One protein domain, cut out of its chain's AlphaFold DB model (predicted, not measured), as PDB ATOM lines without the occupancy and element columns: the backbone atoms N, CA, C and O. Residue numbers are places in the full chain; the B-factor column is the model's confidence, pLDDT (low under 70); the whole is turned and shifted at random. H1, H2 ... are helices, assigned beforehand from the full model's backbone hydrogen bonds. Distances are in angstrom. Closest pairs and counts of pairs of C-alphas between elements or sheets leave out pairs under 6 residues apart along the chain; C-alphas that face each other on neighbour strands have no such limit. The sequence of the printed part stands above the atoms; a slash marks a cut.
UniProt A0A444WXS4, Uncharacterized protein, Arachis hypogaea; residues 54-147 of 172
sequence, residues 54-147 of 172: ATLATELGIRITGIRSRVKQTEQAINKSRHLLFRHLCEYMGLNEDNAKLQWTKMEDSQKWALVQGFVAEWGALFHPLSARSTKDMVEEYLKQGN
ATOM      1  N   ALA A  54     -23.480  -5.968 -19.334       84.00
ATOM      2  CA  ALA A  54     -24.010  -6.022 -20.693       84.00
ATOM      3  C   ALA A  54     -23.286  -5.064 -21.659       84.00
ATOM      4  O   ALA A  54     -22.991  -5.437 -22.797       84.00
ATOM      5  N   THR A  55     -22.959  -3.842 -21.223       82.75
ATOM      6  CA  THR A  55     -22.222  -2.874 -22.051       82.75
ATOM      7  C   THR A  55     -20.768  -3.309 -22.238       82.75
ATOM      8  O   THR A  55     -20.259  -3.245 -23.357       82.75
ATOM      9  N   LEU A  56     -20.127  -3.833 -21.188       84.50
ATOM     10  CA  LEU A  56     -18.761  -4.370 -21.268       84.50
ATOM     11  C   LEU A  56     -18.671  -5.593 -22.188       84.50
ATOM     12  O   LEU A  56     -17.783  -5.661 -23.037       84.50
ATOM     13  N   ALA A  57     -19.610  -6.533 -22.062       86.62
ATOM     14  CA  ALA A  57     -19.684  -7.716 -22.917       86.62
ATOM     15  C   ALA A  57     -19.907  -7.336 -24.388       86.62
ATOM     16  O   ALA A  57     -19.289  -7.918 -25.280       86.62
ATOM     17  N   THR A  58     -20.733  -6.316 -24.643       86.38
ATOM     18  CA  THR A  58     -20.967  -5.794 -25.997       86.38
ATOM     19  C   THR A  58     -19.696  -5.175 -26.587       86.38
ATOM     20  O   THR A  58     -19.315  -5.509 -27.711       86.38
ATOM     21  N   GLU A  59     -18.992  -4.319 -25.837       85.25
ATOM     22  CA  GLU A  59     -17.732  -3.711 -26.293       85.25
ATOM     23  C   GLU A  59     -16.657  -4.777 -26.562       85.25
ATOM     24  O   GLU A  59     -15.965  -4.733 -27.586       85.25
ATOM     25  N   LEU A  60     -16.551  -5.773 -25.678       86.31
ATOM     26  CA  LEU A  60     -15.646  -6.903 -25.854       86.31
ATOM     27  C   LEU A  60     -15.994  -7.707 -27.116       86.31
ATOM     28  O   LEU A  60     -15.100  -8.010 -27.906       86.31
ATOM     29  N   GLY A  61     -17.276  -7.998 -27.351       85.94
ATOM     30  CA  GLY A  61     -17.744  -8.699 -28.550       85.94
ATOM     31  C   GLY A  61     -17.389  -7.962 -29.847       85.94
ATOM     32  O   GLY A  61     -16.859  -8.565 -30.788       85.94
ATOM     33  N   ILE A  62     -17.580  -6.641 -29.887       86.81
ATOM     34  CA  ILE A  62     -17.189  -5.795 -31.030       86.81
ATOM     35  C   ILE A  62     -15.667  -5.832 -31.247       86.81
ATOM     36  O   ILE A  62     -15.185  -5.930 -32.378       86.81
ATOM     37  N   ARG A  63     -14.874  -5.814 -30.172       83.62
ATOM     38  CA  ARG A  63     -13.408  -5.886 -30.279       83.62
ATOM     39  C   ARG A  63     -12.925  -7.256 -30.745       83.62
ATOM     40  O   ARG A  63     -12.068  -7.318 -31.624       83.62
ATOM     41  N   ILE A  64     -13.485  -8.345 -30.215       87.88
ATOM     42  CA  ILE A  64     -13.142  -9.717 -30.623       87.88
ATOM     43  C   ILE A  64     -13.459  -9.926 -32.107       87.88
ATOM     44  O   ILE A  64     -12.629 -10.455 -32.848       87.88
ATOM     45  N   THR A  65     -14.626  -9.471 -32.566       86.12
ATOM     46  CA  THR A  65     -15.000  -9.565 -33.986       86.12
ATOM     47  C   THR A  65     -14.068  -8.739 -34.879       86.12
ATOM     48  O   THR A  65     -13.632  -9.236 -35.921       86.12
ATOM     49  N   GLY A  66     -13.666  -7.539 -34.443       86.06
ATOM     50  CA  GLY A  66     -12.665  -6.714 -35.130       86.06
ATOM     51  C   GLY A  66     -11.256  -7.324 -35.169       86.06
ATOM     52  O   GLY A  66     -10.545  -7.178 -36.162       86.06
ATOM     53  N   ILE A  67     -10.842  -8.038 -34.120       84.75
ATOM     54  CA  ILE A  67      -9.572  -8.782 -34.113       84.75
ATOM     55  C   ILE A  67      -9.656  -9.956 -35.090       84.75
ATOM     56  O   ILE A  67      -8.772 -10.126 -35.928       84.75
ATOM     57  N   ARG A  68     -10.742 -10.733 -35.037       83.38
ATOM     58  CA  ARG A  68     -10.936 -11.907 -35.895       83.38
ATOM     59  C   ARG A  68     -10.924 -11.548 -37.381       83.38
ATOM     60  O   ARG A  68     -10.326 -12.272 -38.177       83.38
ATOM     61  N   SER A  69     -11.551 -10.435 -37.765       86.56
ATOM     62  CA  SER A  69     -11.552  -9.979 -39.159       86.56
ATOM     63  C   SER A  69     -10.153  -9.581 -39.638       86.56
ATOM     64  O   SER A  69      -9.753  -9.981 -40.731       86.56
ATOM     65  N   ARG A  70      -9.372  -8.877 -38.807       82.12
ATOM     66  CA  ARG A  70      -7.977  -8.520 -39.119       82.12
ATOM     67  C   ARG A  70      -7.079  -9.746 -39.228       82.12
ATOM     68  O   ARG A  70      -6.302  -9.821 -40.169       82.12
ATOM     69  N   VAL A  71      -7.213 -10.719 -38.325       83.31
ATOM     70  CA  VAL A  71      -6.464 -11.988 -38.406       83.31
ATOM     71  C   VAL A  71      -6.732 -12.677 -39.743       83.31
ATOM     72  O   VAL A  71      -5.788 -13.024 -40.447       83.31
ATOM     73  N   LYS A  72      -8.005 -12.774 -40.145       85.25
ATOM     74  CA  LYS A  72      -8.390 -13.362 -41.434       85.25
ATOM     75  C   LYS A  72      -7.797 -12.601 -42.627       85.25
ATOM     76  O   LYS A  72      -7.349 -13.217 -43.587       85.25
ATOM     77  N   GLN A  73      -7.782 -11.269 -42.582       84.62
ATOM     78  CA  GLN A  73      -7.177 -10.450 -43.639       84.62
ATOM     79  C   GLN A  73      -5.660 -10.647 -43.720       84.62
ATOM     80  O   GLN A  73      -5.127 -10.810 -44.815       84.62
ATOM     81  N   THR A  74      -4.976 -10.672 -42.576       81.62
ATOM     82  CA  THR A  74      -3.531 -10.920 -42.506       81.62
ATOM     83  C   THR A  74      -3.186 -12.299 -43.053       81.62
ATOM     84  O   THR A  74      -2.279 -12.421 -43.869       81.62
ATOM     85  N   GLU A  75      -3.942 -13.330 -42.677       84.25
ATOM     86  CA  GLU A  75      -3.761 -14.689 -43.190       84.25
ATOM     87  C   GLU A  75      -3.934 -14.749 -44.716       84.25
ATOM     88  O   GLU A  75      -3.106 -15.328 -45.418       84.25
ATOM     89  N   GLN A  76      -4.956 -14.080 -45.256       87.31
ATOM     90  CA  GLN A  76      -5.158 -13.988 -46.704       87.31
ATOM     91  C   GLN A  76      -4.028 -13.237 -47.413       87.31
ATOM     92  O   GLN A  76      -3.615 -13.644 -48.500       87.31
ATOM     93  N   ALA A  77      -3.530 -12.149 -46.824       87.38
ATOM     94  CA  ALA A  77      -2.413 -11.389 -47.375       87.38
ATOM     95  C   ALA A  77      -1.128 -12.229 -47.399       87.38
ATOM     96  O   ALA A  77      -0.458 -12.273 -48.429       87.38
ATOM     97  N   ILE A  78      -0.842 -12.958 -46.316       81.88
ATOM     98  CA  ILE A  78       0.297 -13.879 -46.228       81.88
ATOM     99  C   ILE A  78       0.152 -15.011 -47.249       81.88
ATOM    100  O   ILE A  78       1.099 -15.330 -47.961       81.88
ATOM    101  N   ASN A  79      -1.031 -15.611 -47.386       87.75
ATOM    102  CA  ASN A  79      -1.220 -16.689 -48.354       87.75
ATOM    103  C   ASN A  79      -1.005 -16.205 -49.800       87.75
ATOM    104  O   ASN A  79      -0.338 -16.868 -50.596       87.75
ATOM    105  N   LYS A  80      -1.497 -15.002 -50.125       90.50
ATOM    106  CA  LYS A  80      -1.250 -14.364 -51.427       90.50
ATOM    107  C   LYS A  80       0.230 -14.055 -51.642       90.50
ATOM    108  O   LYS A  80       0.731 -14.289 -52.739       90.50
ATOM    109  N   SER A  81       0.937 -13.567 -50.621       85.88
ATOM    110  CA  SER A  81       2.368 -13.278 -50.740       85.88
ATOM    111  C   SER A  81       3.198 -14.550 -50.917       85.88
ATOM    112  O   SER A  81       4.127 -14.547 -51.720       85.88
ATOM    113  N   ARG A  82       2.841 -15.655 -50.242       88.88
ATOM    114  CA  ARG A  82       3.478 -16.968 -50.451       88.88
ATOM    115  C   ARG A  82       3.296 -17.461 -51.886       88.88
ATOM    116  O   ARG A  82       4.271 -17.856 -52.517       88.88
ATOM    117  N   HIS A  83       2.074 -17.392 -52.416       89.88
ATOM    118  CA  HIS A  83       1.795 -17.810 -53.791       89.88
ATOM    119  C   HIS A  83       2.560 -16.959 -54.816       89.88
ATOM    120  O   HIS A  83       3.187 -17.499 -55.724       89.88
ATOM    121  N   LEU A  84       2.583 -15.634 -54.630       90.12
ATOM    122  CA  LEU A  84       3.336 -14.728 -55.499       90.12
ATOM    123  C   LEU A  84       4.839 -15.047 -55.497       90.12
ATOM    124  O   LEU A  84       5.460 -15.070 -56.558       90.12
ATOM    125  N   LEU A  85       5.410 -15.320 -54.321       89.44
ATOM    126  CA  LEU A  85       6.821 -15.665 -54.179       89.44
ATOM    127  C   LEU A  85       7.149 -16.992 -54.872       89.44
ATOM    128  O   LEU A  85       8.135 -17.074 -55.598       89.44
ATOM    129  N   PHE A  86       6.299 -18.008 -54.705       91.56
ATOM    130  CA  PHE A  86       6.480 -19.295 -55.379       91.56
ATOM    131  C   PHE A  86       6.407 -19.159 -56.904       91.56
ATOM    132  O   PHE A  86       7.228 -19.737 -57.610       91.56
ATOM    133  N   ARG A  87       5.483 -18.341 -57.416       92.50
ATOM    134  CA  ARG A  87       5.369 -18.055 -58.851       92.50
ATOM    135  C   ARG A  87       6.655 -17.442 -59.416       92.50
ATOM    136  O   ARG A  87       7.143 -17.899 -60.442       92.50
ATOM    137  N   HIS A  88       7.233 -16.459 -58.728       90.06
ATOM    138  CA  HIS A  88       8.506 -15.861 -59.143       90.06
ATOM    139  C   HIS A  88       9.689 -16.823 -59.023       90.06
ATOM    140  O   HIS A  88      10.588 -16.792 -59.858       90.06
ATOM    141  N   LEU A  89       9.682 -17.709 -58.027       90.75
ATOM    142  CA  LEU A  89      10.676 -18.776 -57.939       90.75
ATOM    143  C   LEU A  89      10.555 -19.752 -59.123       90.75
ATOM    144  O   LEU A  89      11.570 -20.162 -59.677       90.75
ATOM    145  N   CYS A  90       9.335 -20.088 -59.551       91.81
ATOM    146  CA  CYS A  90       9.103 -20.918 -60.738       91.81
ATOM    147  C   CYS A  90       9.636 -20.245 -62.010       91.81
ATOM    148  O   CYS A  90      10.326 -20.892 -62.797       91.81
ATOM    149  N   GLU A  91       9.375 -18.941 -62.174       90.81
ATOM    150  CA  GLU A  91       9.934 -18.129 -63.266       90.81
ATOM    151  C   GLU A  91      11.468 -18.145 -63.247       90.81
ATOM    152  O   GLU A  91      12.087 -18.386 -64.281       90.81
ATOM    153  N   TYR A  92      12.077 -17.970 -62.069       90.06
ATOM    154  CA  TYR A  92      13.531 -18.018 -61.882       90.06
ATOM    155  C   TYR A  92      14.128 -19.388 -62.241       90.06
ATOM    156  O   TYR A  92      15.195 -19.473 -62.841       90.06
ATOM    157  N   MET A  93      13.423 -20.477 -61.922       89.62
ATOM    158  CA  MET A  93      13.827 -21.836 -62.300       89.62
ATOM    159  C   MET A  93      13.529 -22.173 -63.771       89.62
ATOM    160  O   MET A  93      13.989 -23.207 -64.253       89.62
ATOM    161  N   GLY A  94      12.738 -21.356 -64.476       92.19
ATOM    162  CA  GLY A  94      12.250 -21.659 -65.824       92.19
ATOM    163  C   GLY A  94      11.311 -22.871 -65.878       92.19
ATOM    164  O   GLY A  94      11.245 -23.558 -66.896       92.19
ATOM    165  N   LEU A  95      10.610 -23.169 -64.779       93.00
ATOM    166  CA  LEU A  95       9.727 -24.331 -64.647       93.00
ATOM    167  C   LEU A  95       8.273 -23.897 -64.439       93.00
ATOM    168  O   LEU A  95       7.993 -22.828 -63.903       93.00
ATOM    169  N   ASN A  96       7.329 -24.758 -64.821       92.25
ATOM    170  CA  ASN A  96       5.938 -24.619 -64.390       92.25
ATOM    171  C   ASN A  96       5.790 -25.029 -62.911       92.25
ATOM    172  O   ASN A  96       6.661 -25.699 -62.352       92.25
ATOM    173  N   GLU A  97       4.676 -24.655 -62.276       90.81
ATOM    174  CA  GLU A  97       4.468 -24.903 -60.841       90.81
ATOM    175  C   GLU A  97       4.595 -26.384 -60.454       90.81
ATOM    176  O   GLU A  97       5.176 -26.705 -59.416       90.81
ATOM    177  N   ASP A  98       4.089 -27.295 -61.286       91.56
ATOM    178  CA  ASP A  98       4.102 -28.730 -60.990       91.56
ATOM    179  C   ASP A  98       5.510 -29.331 -61.098       91.56
ATOM    180  O   ASP A  98       5.938 -30.067 -60.201       91.56
ATOM    181  N   ASN A  99       6.288 -28.966 -62.127       91.56
ATOM    182  CA  ASN A  99       7.679 -29.416 -62.228       91.56
ATOM    183  C   ASN A  99       8.560 -28.751 -61.173       91.56
ATOM    184  O   ASN A  99       9.467 -29.406 -60.662       91.56
ATOM    185  N   ALA A 100       8.295 -27.491 -60.818       92.00
ATOM    186  CA  ALA A 100       9.007 -26.804 -59.747       92.00
ATOM    187  C   ALA A 100       8.774 -27.500 -58.399       92.00
ATOM    188  O   ALA A 100       9.739 -27.771 -57.688       92.00
ATOM    189  N   LYS A 101       7.528 -27.890 -58.076       92.56
ATOM    190  CA  LYS A 101       7.215 -28.691 -56.874       92.56
ATOM    191  C   LYS A 101       7.947 -30.033 -56.881       92.56
ATOM    192  O   LYS A 101       8.532 -30.415 -55.869       92.56
ATOM    193  N   LEU A 102       7.938 -30.739 -58.013       92.62
ATOM    194  CA  LEU A 102       8.597 -32.039 -58.145       92.62
ATOM    195  C   LEU A 102      10.127 -31.941 -58.052       92.62
ATOM    196  O   LEU A 102      10.766 -32.816 -57.477       92.62
ATOM    197  N   GLN A 103      10.725 -30.901 -58.631       91.25
ATOM    198  CA  GLN A 103      12.162 -30.650 -58.521       91.25
ATOM    199  C   GLN A 103      12.538 -30.249 -57.099       91.25
ATOM    200  O   GLN A 103      13.471 -30.807 -56.530       91.25
ATOM    201  N   TRP A 104      11.762 -29.359 -56.485       91.50
ATOM    202  CA  TRP A 104      11.996 -28.907 -55.120       91.50
ATOM    203  C   TRP A 104      11.994 -30.058 -54.108       91.50
ATOM    204  O   TRP A 104      12.843 -30.093 -53.222       91.50
ATOM    205  N   THR A 105      11.083 -31.029 -54.235       92.19
ATOM    206  CA  THR A 105      11.046 -32.199 -53.334       92.19
ATOM    207  C   THR A 105      12.211 -33.162 -53.544       92.19
ATOM    208  O   THR A 105      12.597 -33.848 -52.601       92.19
ATOM    209  N   LYS A 106      12.786 -33.199 -54.751       92.69
ATOM    210  CA  LYS A 106      13.951 -34.028 -55.092       92.69
ATOM    211  C   LYS A 106      15.287 -33.379 -54.727       92.69
ATOM    212  O   LYS A 106      16.271 -34.096 -54.579       92.69
ATOM    213  N   MET A 107      15.332 -32.052 -54.606       91.81
ATOM    214  CA  MET A 107      16.542 -31.318 -54.238       91.81
ATOM    215  C   MET A 107      16.957 -31.597 -52.792       91.81
ATOM    216  O   MET A 107      16.130 -31.636 -51.874       91.81
ATOM    217  N   GLU A 108      18.266 -31.716 -52.583       93.06
ATOM    218  CA  GLU A 108      18.851 -31.718 -51.243       93.06
ATOM    219  C   GLU A 108      18.720 -30.324 -50.607       93.06
ATOM    220  O   GLU A 108      18.661 -29.304 -51.297       93.06
ATOM    221  N   ASP A 109      18.702 -30.248 -49.280       91.12
ATOM    222  CA  ASP A 109      18.566 -28.977 -48.566       91.12
ATOM    223  C   ASP A 109      19.694 -27.983 -48.878       91.12
ATOM    224  O   ASP A 109      19.445 -26.780 -48.942       91.12
ATOM    225  N   SER A 110      20.911 -28.467 -49.140       90.75
ATOM    226  CA  SER A 110      22.042 -27.649 -49.601       90.75
ATOM    227  C   SER A 110      21.742 -26.959 -50.940       90.75
ATOM    228  O   SER A 110      21.959 -25.755 -51.094       90.75
ATOM    229  N   GLN A 111      21.166 -27.702 -51.887       89.50
ATOM    230  CA  GLN A 111      20.774 -27.212 -53.207       89.50
ATOM    231  C   GLN A 111      19.604 -26.231 -53.117       89.50
ATOM    232  O   GLN A 111      19.643 -25.176 -53.751       89.50
ATOM    233  N   LYS A 112      18.598 -26.526 -52.279       92.62
ATOM    234  CA  LYS A 112      17.488 -25.594 -52.006       92.62
ATOM    235  C   LYS A 112      18.006 -24.273 -51.448       92.62
ATOM    236  O   LYS A 112      17.580 -23.211 -51.892       92.62
ATOM    237  N   TRP A 113      18.939 -24.324 -50.497       90.19
ATOM    238  CA  TRP A 113      19.536 -23.123 -49.914       90.19
ATOM    239  C   TRP A 113      20.297 -22.289 -50.942       90.19
ATOM    240  O   TRP A 113      20.098 -21.077 -50.985       90.19
ATOM    241  N   ALA A 114      21.119 -22.920 -51.782       90.44
ATOM    242  CA  ALA A 114      21.839 -22.225 -52.847       90.44
ATOM    243  C   ALA A 114      20.876 -21.572 -53.855       90.44
ATOM    244  O   ALA A 114      21.056 -20.410 -54.221       90.44
ATOM    245  N   LEU A 115      19.813 -22.287 -54.243       91.81
ATOM    246  CA  LEU A 115      18.775 -21.776 -55.139       91.81
ATOM    247  C   LEU A 115      18.065 -20.551 -54.544       91.81
ATOM    248  O   LEU A 115      17.944 -19.528 -55.215       91.81
ATOM    249  N   VAL A 116      17.637 -20.634 -53.280       91.25
ATOM    250  CA  VAL A 116      16.971 -19.522 -52.582       91.25
ATOM    251  C   VAL A 116      17.912 -18.336 -52.404       91.25
ATOM    252  O   VAL A 116      17.471 -17.202 -52.541       91.25
ATOM    253  N   GLN A 117      19.195 -18.562 -52.116       87.56
ATOM    254  CA  GLN A 117      20.168 -17.473 -52.011       87.56
ATOM    255  C   GLN A 117      20.356 -16.742 -53.341       87.56
ATOM    256  O   GLN A 117      20.329 -15.514 -53.345       87.56
ATOM    257  N   GLY A 118      20.490 -17.474 -54.453       86.88
ATOM    258  CA  GLY A 118      20.559 -16.875 -55.789       86.88
ATOM    259  C   GLY A 118      19.290 -16.092 -56.126       86.88
ATOM    260  O   GLY A 118      19.360 -14.916 -56.471       86.88
ATOM    261  N   PHE A 119      18.128 -16.708 -55.892       89.75
ATOM    262  CA  PHE A 119      16.830 -16.067 -56.082       89.75
ATOM    263  C   PHE A 119      16.689 -14.784 -55.253       89.75
ATOM    264  O   PHE A 119      16.331 -13.744 -55.789       89.75
ATOM    265  N   VAL A 120      17.001 -14.810 -53.954       85.50
ATOM    266  CA  VAL A 120      16.891 -13.629 -53.078       85.50
ATOM    267  C   VAL A 120      17.923 -12.561 -53.438       85.50
ATOM    268  O   VAL A 120      17.622 -11.380 -53.298       85.50
ATOM    269  N   ALA A 121      19.114 -12.930 -53.909       82.62
ATOM    270  CA  ALA A 121      20.112 -11.957 -54.351       82.62
ATOM    271  C   ALA A 121      19.648 -11.187 -55.600       82.62
ATOM    272  O   ALA A 121      19.813  -9.970 -55.662       82.62
ATOM    273  N   GLU A 122      19.030 -11.874 -56.561       79.94
ATOM    274  CA  GLU A 122      18.522 -11.254 -57.790       79.94
ATOM    275  C   GLU A 122      17.187 -10.528 -57.564       79.94
ATOM    276  O   GLU A 122      17.001  -9.387 -57.984       79.94
ATOM    277  N   TRP A 123      16.268 -11.148 -56.826       76.44
ATOM    278  CA  TRP A 123      14.923 -10.624 -56.579       76.44
ATOM    279  C   TRP A 123      14.903  -9.549 -55.478       76.44
ATOM    280  O   TRP A 123      14.175  -8.559 -55.562       76.44
ATOM    281  N   GLY A 124      15.757  -9.691 -54.462       67.50
ATOM    282  CA  GLY A 124      15.948  -8.731 -53.369       67.50
ATOM    283  C   GLY A 124      16.720  -7.471 -53.765       67.50
ATOM    284  O   GLY A 124      16.804  -6.543 -52.970       67.50
ATOM    285  N   ALA A 125      17.241  -7.379 -54.993       62.38
ATOM    286  CA  ALA A 125      17.718  -6.109 -55.540       62.38
ATOM    287  C   ALA A 125      16.559  -5.130 -55.832       62.38
ATOM    288  O   ALA A 125      16.769  -3.920 -55.885       62.38
ATOM    289  N   LEU A 126      15.331  -5.647 -55.997       62.09
ATOM    290  CA  LEU A 126      14.128  -4.879 -56.344       62.09
ATOM    291  C   LEU A 126      13.209  -4.594 -55.138       62.09
ATOM    292  O   LEU A 126      12.273  -3.804 -55.257       62.09
ATOM    293  N   PHE A 127      13.471  -5.198 -53.973       55.56
ATOM    294  CA  PHE A 127      12.685  -5.047 -52.742       55.56
ATOM    295  C   PHE A 127      13.597  -4.942 -51.517       55.56
ATOM    296  O   PHE A 127      14.691  -5.486 -51.517       55.56
ATOM    297  N   HIS A 128      13.149  -4.294 -50.432       56.94
ATOM    298  CA  HIS A 128      13.845  -4.417 -49.142       56.94
ATOM    299  C   HIS A 128      13.987  -5.918 -48.812       56.94
ATOM    300  O   HIS A 128      12.951  -6.583 -48.704       56.94
ATOM    301  N   PRO A 129      15.209  -6.481 -48.707       55.09
ATOM    302  CA  PRO A 129      15.385  -7.923 -48.791       55.09
ATOM    303  C   PRO A 129      14.677  -8.623 -47.633       55.09
ATOM    304  O   PRO A 129      15.036  -8.445 -46.466       55.09
ATOM    305  N   LEU A 130      13.690  -9.464 -47.949       63.53
ATOM    306  CA  LEU A 130      13.316 -10.536 -47.035       63.53
ATOM    307  C   LEU A 130      14.565 -11.398 -46.843       63.53
ATOM    308  O   LEU A 130      15.211 -11.791 -47.814       63.53
ATOM    309  N   SER A 131      14.936 -11.680 -45.595       74.50
ATOM    310  CA  SER A 131      16.076 -12.561 -45.344       74.50
ATOM    311  C   SER A 131      15.825 -13.937 -45.974       74.50
ATOM    312  O   SER A 131      14.685 -14.413 -46.037       74.50
ATOM    313  N   ALA A 132      16.890 -14.615 -46.410       72.44
ATOM    314  CA  ALA A 132      16.788 -15.959 -46.986       72.44
ATOM    315  C   ALA A 132      16.066 -16.944 -46.040       72.44
ATOM    316  O   ALA A 132      15.310 -17.804 -46.484       72.44
ATOM    317  N   ARG A 133      16.227 -16.749 -44.724       75.31
ATOM    318  CA  ARG A 133      15.523 -17.501 -43.678       75.31
ATOM    319  C   ARG A 133      14.008 -17.289 -43.723       75.31
ATOM    320  O   ARG A 133      13.268 -18.261 -43.756       75.31
ATOM    321  N   SER A 134      13.555 -16.037 -43.798       76.81
ATOM    322  CA  SER A 134      12.121 -15.719 -43.875       76.81
ATOM    323  C   SER A 134      11.476 -16.270 -45.148       76.81
ATOM    324  O   SER A 134      10.322 -16.689 -45.125       76.81
ATOM    325  N   THR A 135      12.221 -16.270 -46.254       78.69
ATOM    326  CA  THR A 135      11.759 -16.828 -47.531       78.69
ATOM    327  C   THR A 135      11.587 -18.344 -47.440       78.69
ATOM    328  O   THR A 135      10.554 -18.868 -47.856       78.69
ATOM    329  N   LYS A 136      12.556 -19.045 -46.835       84.94
ATOM    330  CA  LYS A 136      12.486 -20.493 -46.602       84.94
ATOM    331  C   LYS A 136      11.265 -20.873 -45.757       84.94
ATOM    332  O   LYS A 136      10.480 -21.717 -46.183       84.94
ATOM    333  N   ASP A 137      11.087 -20.227 -44.605       82.38
ATOM    334  CA  ASP A 137      10.007 -20.559 -43.667       82.38
ATOM    335  C   ASP A 137       8.621 -20.391 -44.327       82.38
ATOM    336  O   ASP A 137       7.738 -21.240 -44.186       82.38
ATOM    337  N   MET A 138       8.444 -19.346 -45.144       79.38
ATOM    338  CA  MET A 138       7.208 -19.113 -45.898       79.38
ATOM    339  C   MET A 138       6.911 -20.192 -46.949       79.38
ATOM    340  O   MET A 138       5.749 -20.566 -47.130       79.38
ATOM    341  N   VAL A 139       7.935 -20.679 -47.656       84.25
ATOM    342  CA  VAL A 139       7.780 -21.751 -48.653       84.25
ATOM    343  C   VAL A 139       7.426 -23.071 -47.966       84.25
ATOM    344  O   VAL A 139       6.529 -23.783 -48.420       84.25
ATOM    345  N   GLU A 140       8.064 -23.381 -46.836       88.06
ATOM    346  CA  GLU A 140       7.782 -24.601 -46.072       88.06
ATOM    347  C   GLU A 140       6.355 -24.637 -45.509       88.06
ATOM    348  O   GLU A 140       5.702 -25.683 -45.548       88.06
ATOM    349  N   GLU A 141       5.837 -23.511 -45.015       82.06
ATOM    350  CA  GLU A 141       4.449 -23.433 -44.540       82.06
ATOM    351  C   GLU A 141       3.422 -23.631 -45.662       82.06
ATOM    352  O   GLU A 141       2.419 -24.321 -45.463       82.06
ATOM    353  N   TYR A 142       3.673 -23.069 -46.849       79.50
ATOM    354  CA  TYR A 142       2.786 -23.229 -48.005       79.50
ATOM    355  C   TYR A 142       2.674 -24.697 -48.441       79.50
ATOM    356  O   TYR A 142       1.577 -25.203 -48.683       79.50
ATOM    357  N   LEU A 143       3.802 -25.413 -48.468       82.75
ATOM    358  CA  LEU A 143       3.845 -26.827 -48.847       82.75
ATOM    359  C   LEU A 143       3.134 -27.733 -47.829       82.75
ATOM    360  O   LEU A 143       2.484 -28.703 -48.217       82.75
ATOM    361  N   LYS A 144       3.188 -27.397 -46.535       80.88
ATOM    362  CA  LYS A 144       2.457 -28.127 -45.484       80.88
ATOM    363  C   LYS A 144       0.940 -27.963 -45.609       80.88
ATOM    364  O   LYS A 144       0.211 -28.925 -45.391       80.88
ATOM    365  N   GLN A 145       0.460 -26.783 -46.000       67.56
ATOM    366  CA  GLN A 145      -0.973 -26.542 -46.230       67.56
ATOM    367  C   GLN A 145      -1.505 -27.251 -47.490       67.56
ATOM    368  O   GLN A 145      -2.660 -27.678 -47.506       67.56
ATOM    369  N   GLY A 146      -0.663 -27.453 -48.509       53.75
ATOM    370  CA  GLY A 146      -1.020 -28.184 -49.732       53.75
ATOM    371  C   GLY A 146      -1.236 -29.694 -49.553       53.75
ATOM    372  O   GLY A 146      -1.936 -30.299 -50.357       53.75
ATOM    373  N   ASN A 147      -0.705 -30.302 -48.486       53.81
ATOM    374  CA  ASN A 147      -0.834 -31.745 -48.223       53.81
ATOM    375  C   ASN A 147      -2.050 -32.127 -47.352       53.81
ATOM    376  O   ASN A 147      -2.208 -33.296 -47.008       53.81
TER     377      ASN A 147
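This is residues 54 to 147 of the 172 residues of an uncharacterized protein of Arachis hypogaea (UniProt A0A444WXS4). One long helix, H1, sticks out with residues 54 to 77 as an arm from a small head, where its last part meets three shorter helices, H4 crossing it. The 94 printed residues hold H1, H2, H3, H4 in that order, all helix. The whole is only just loose, close to extended: radius of gyration of the C-alphas 18.1 A, spans 59 by 31 by 21 A.

H1, residues 54 to 93, runs 58.4 A from C-alpha 54 at (-24.010, -6.022, -20.693). H2 is residues 97 to 106, 14.4 A; H3, 109 to 123, 20.4 A; H4, 132 to 146, 21.8 A, ending at C-alpha 146 (-1.020, -28.184, -49.732).

H1 touches H4 with residues 79 to 86 alone, about perpendicular at 77 degrees; the closest C-alphas, Arg 82 and Met 138, are 6.3 A apart. H1 and H2 touch only at the corner, closest C-alphas Cys 90 and Ala 100, 6.0 A. H3 touches H4 at a steep tilt of 66 degrees, opposite ways, closest C-alphas Gln 117 and Ala 132, 6.2 A. H2 and H4 are apart. In H1, H2, H3 and H4 every O i to N i+4 pair is within hydrogen-bond range.

The C-alphas farthest apart, Ala 54 and Gly 94, are 60.0 A apart. The printed part has no cut and no long link. Residues 124 to 130 and 145 to 147 have pLDDT under 70.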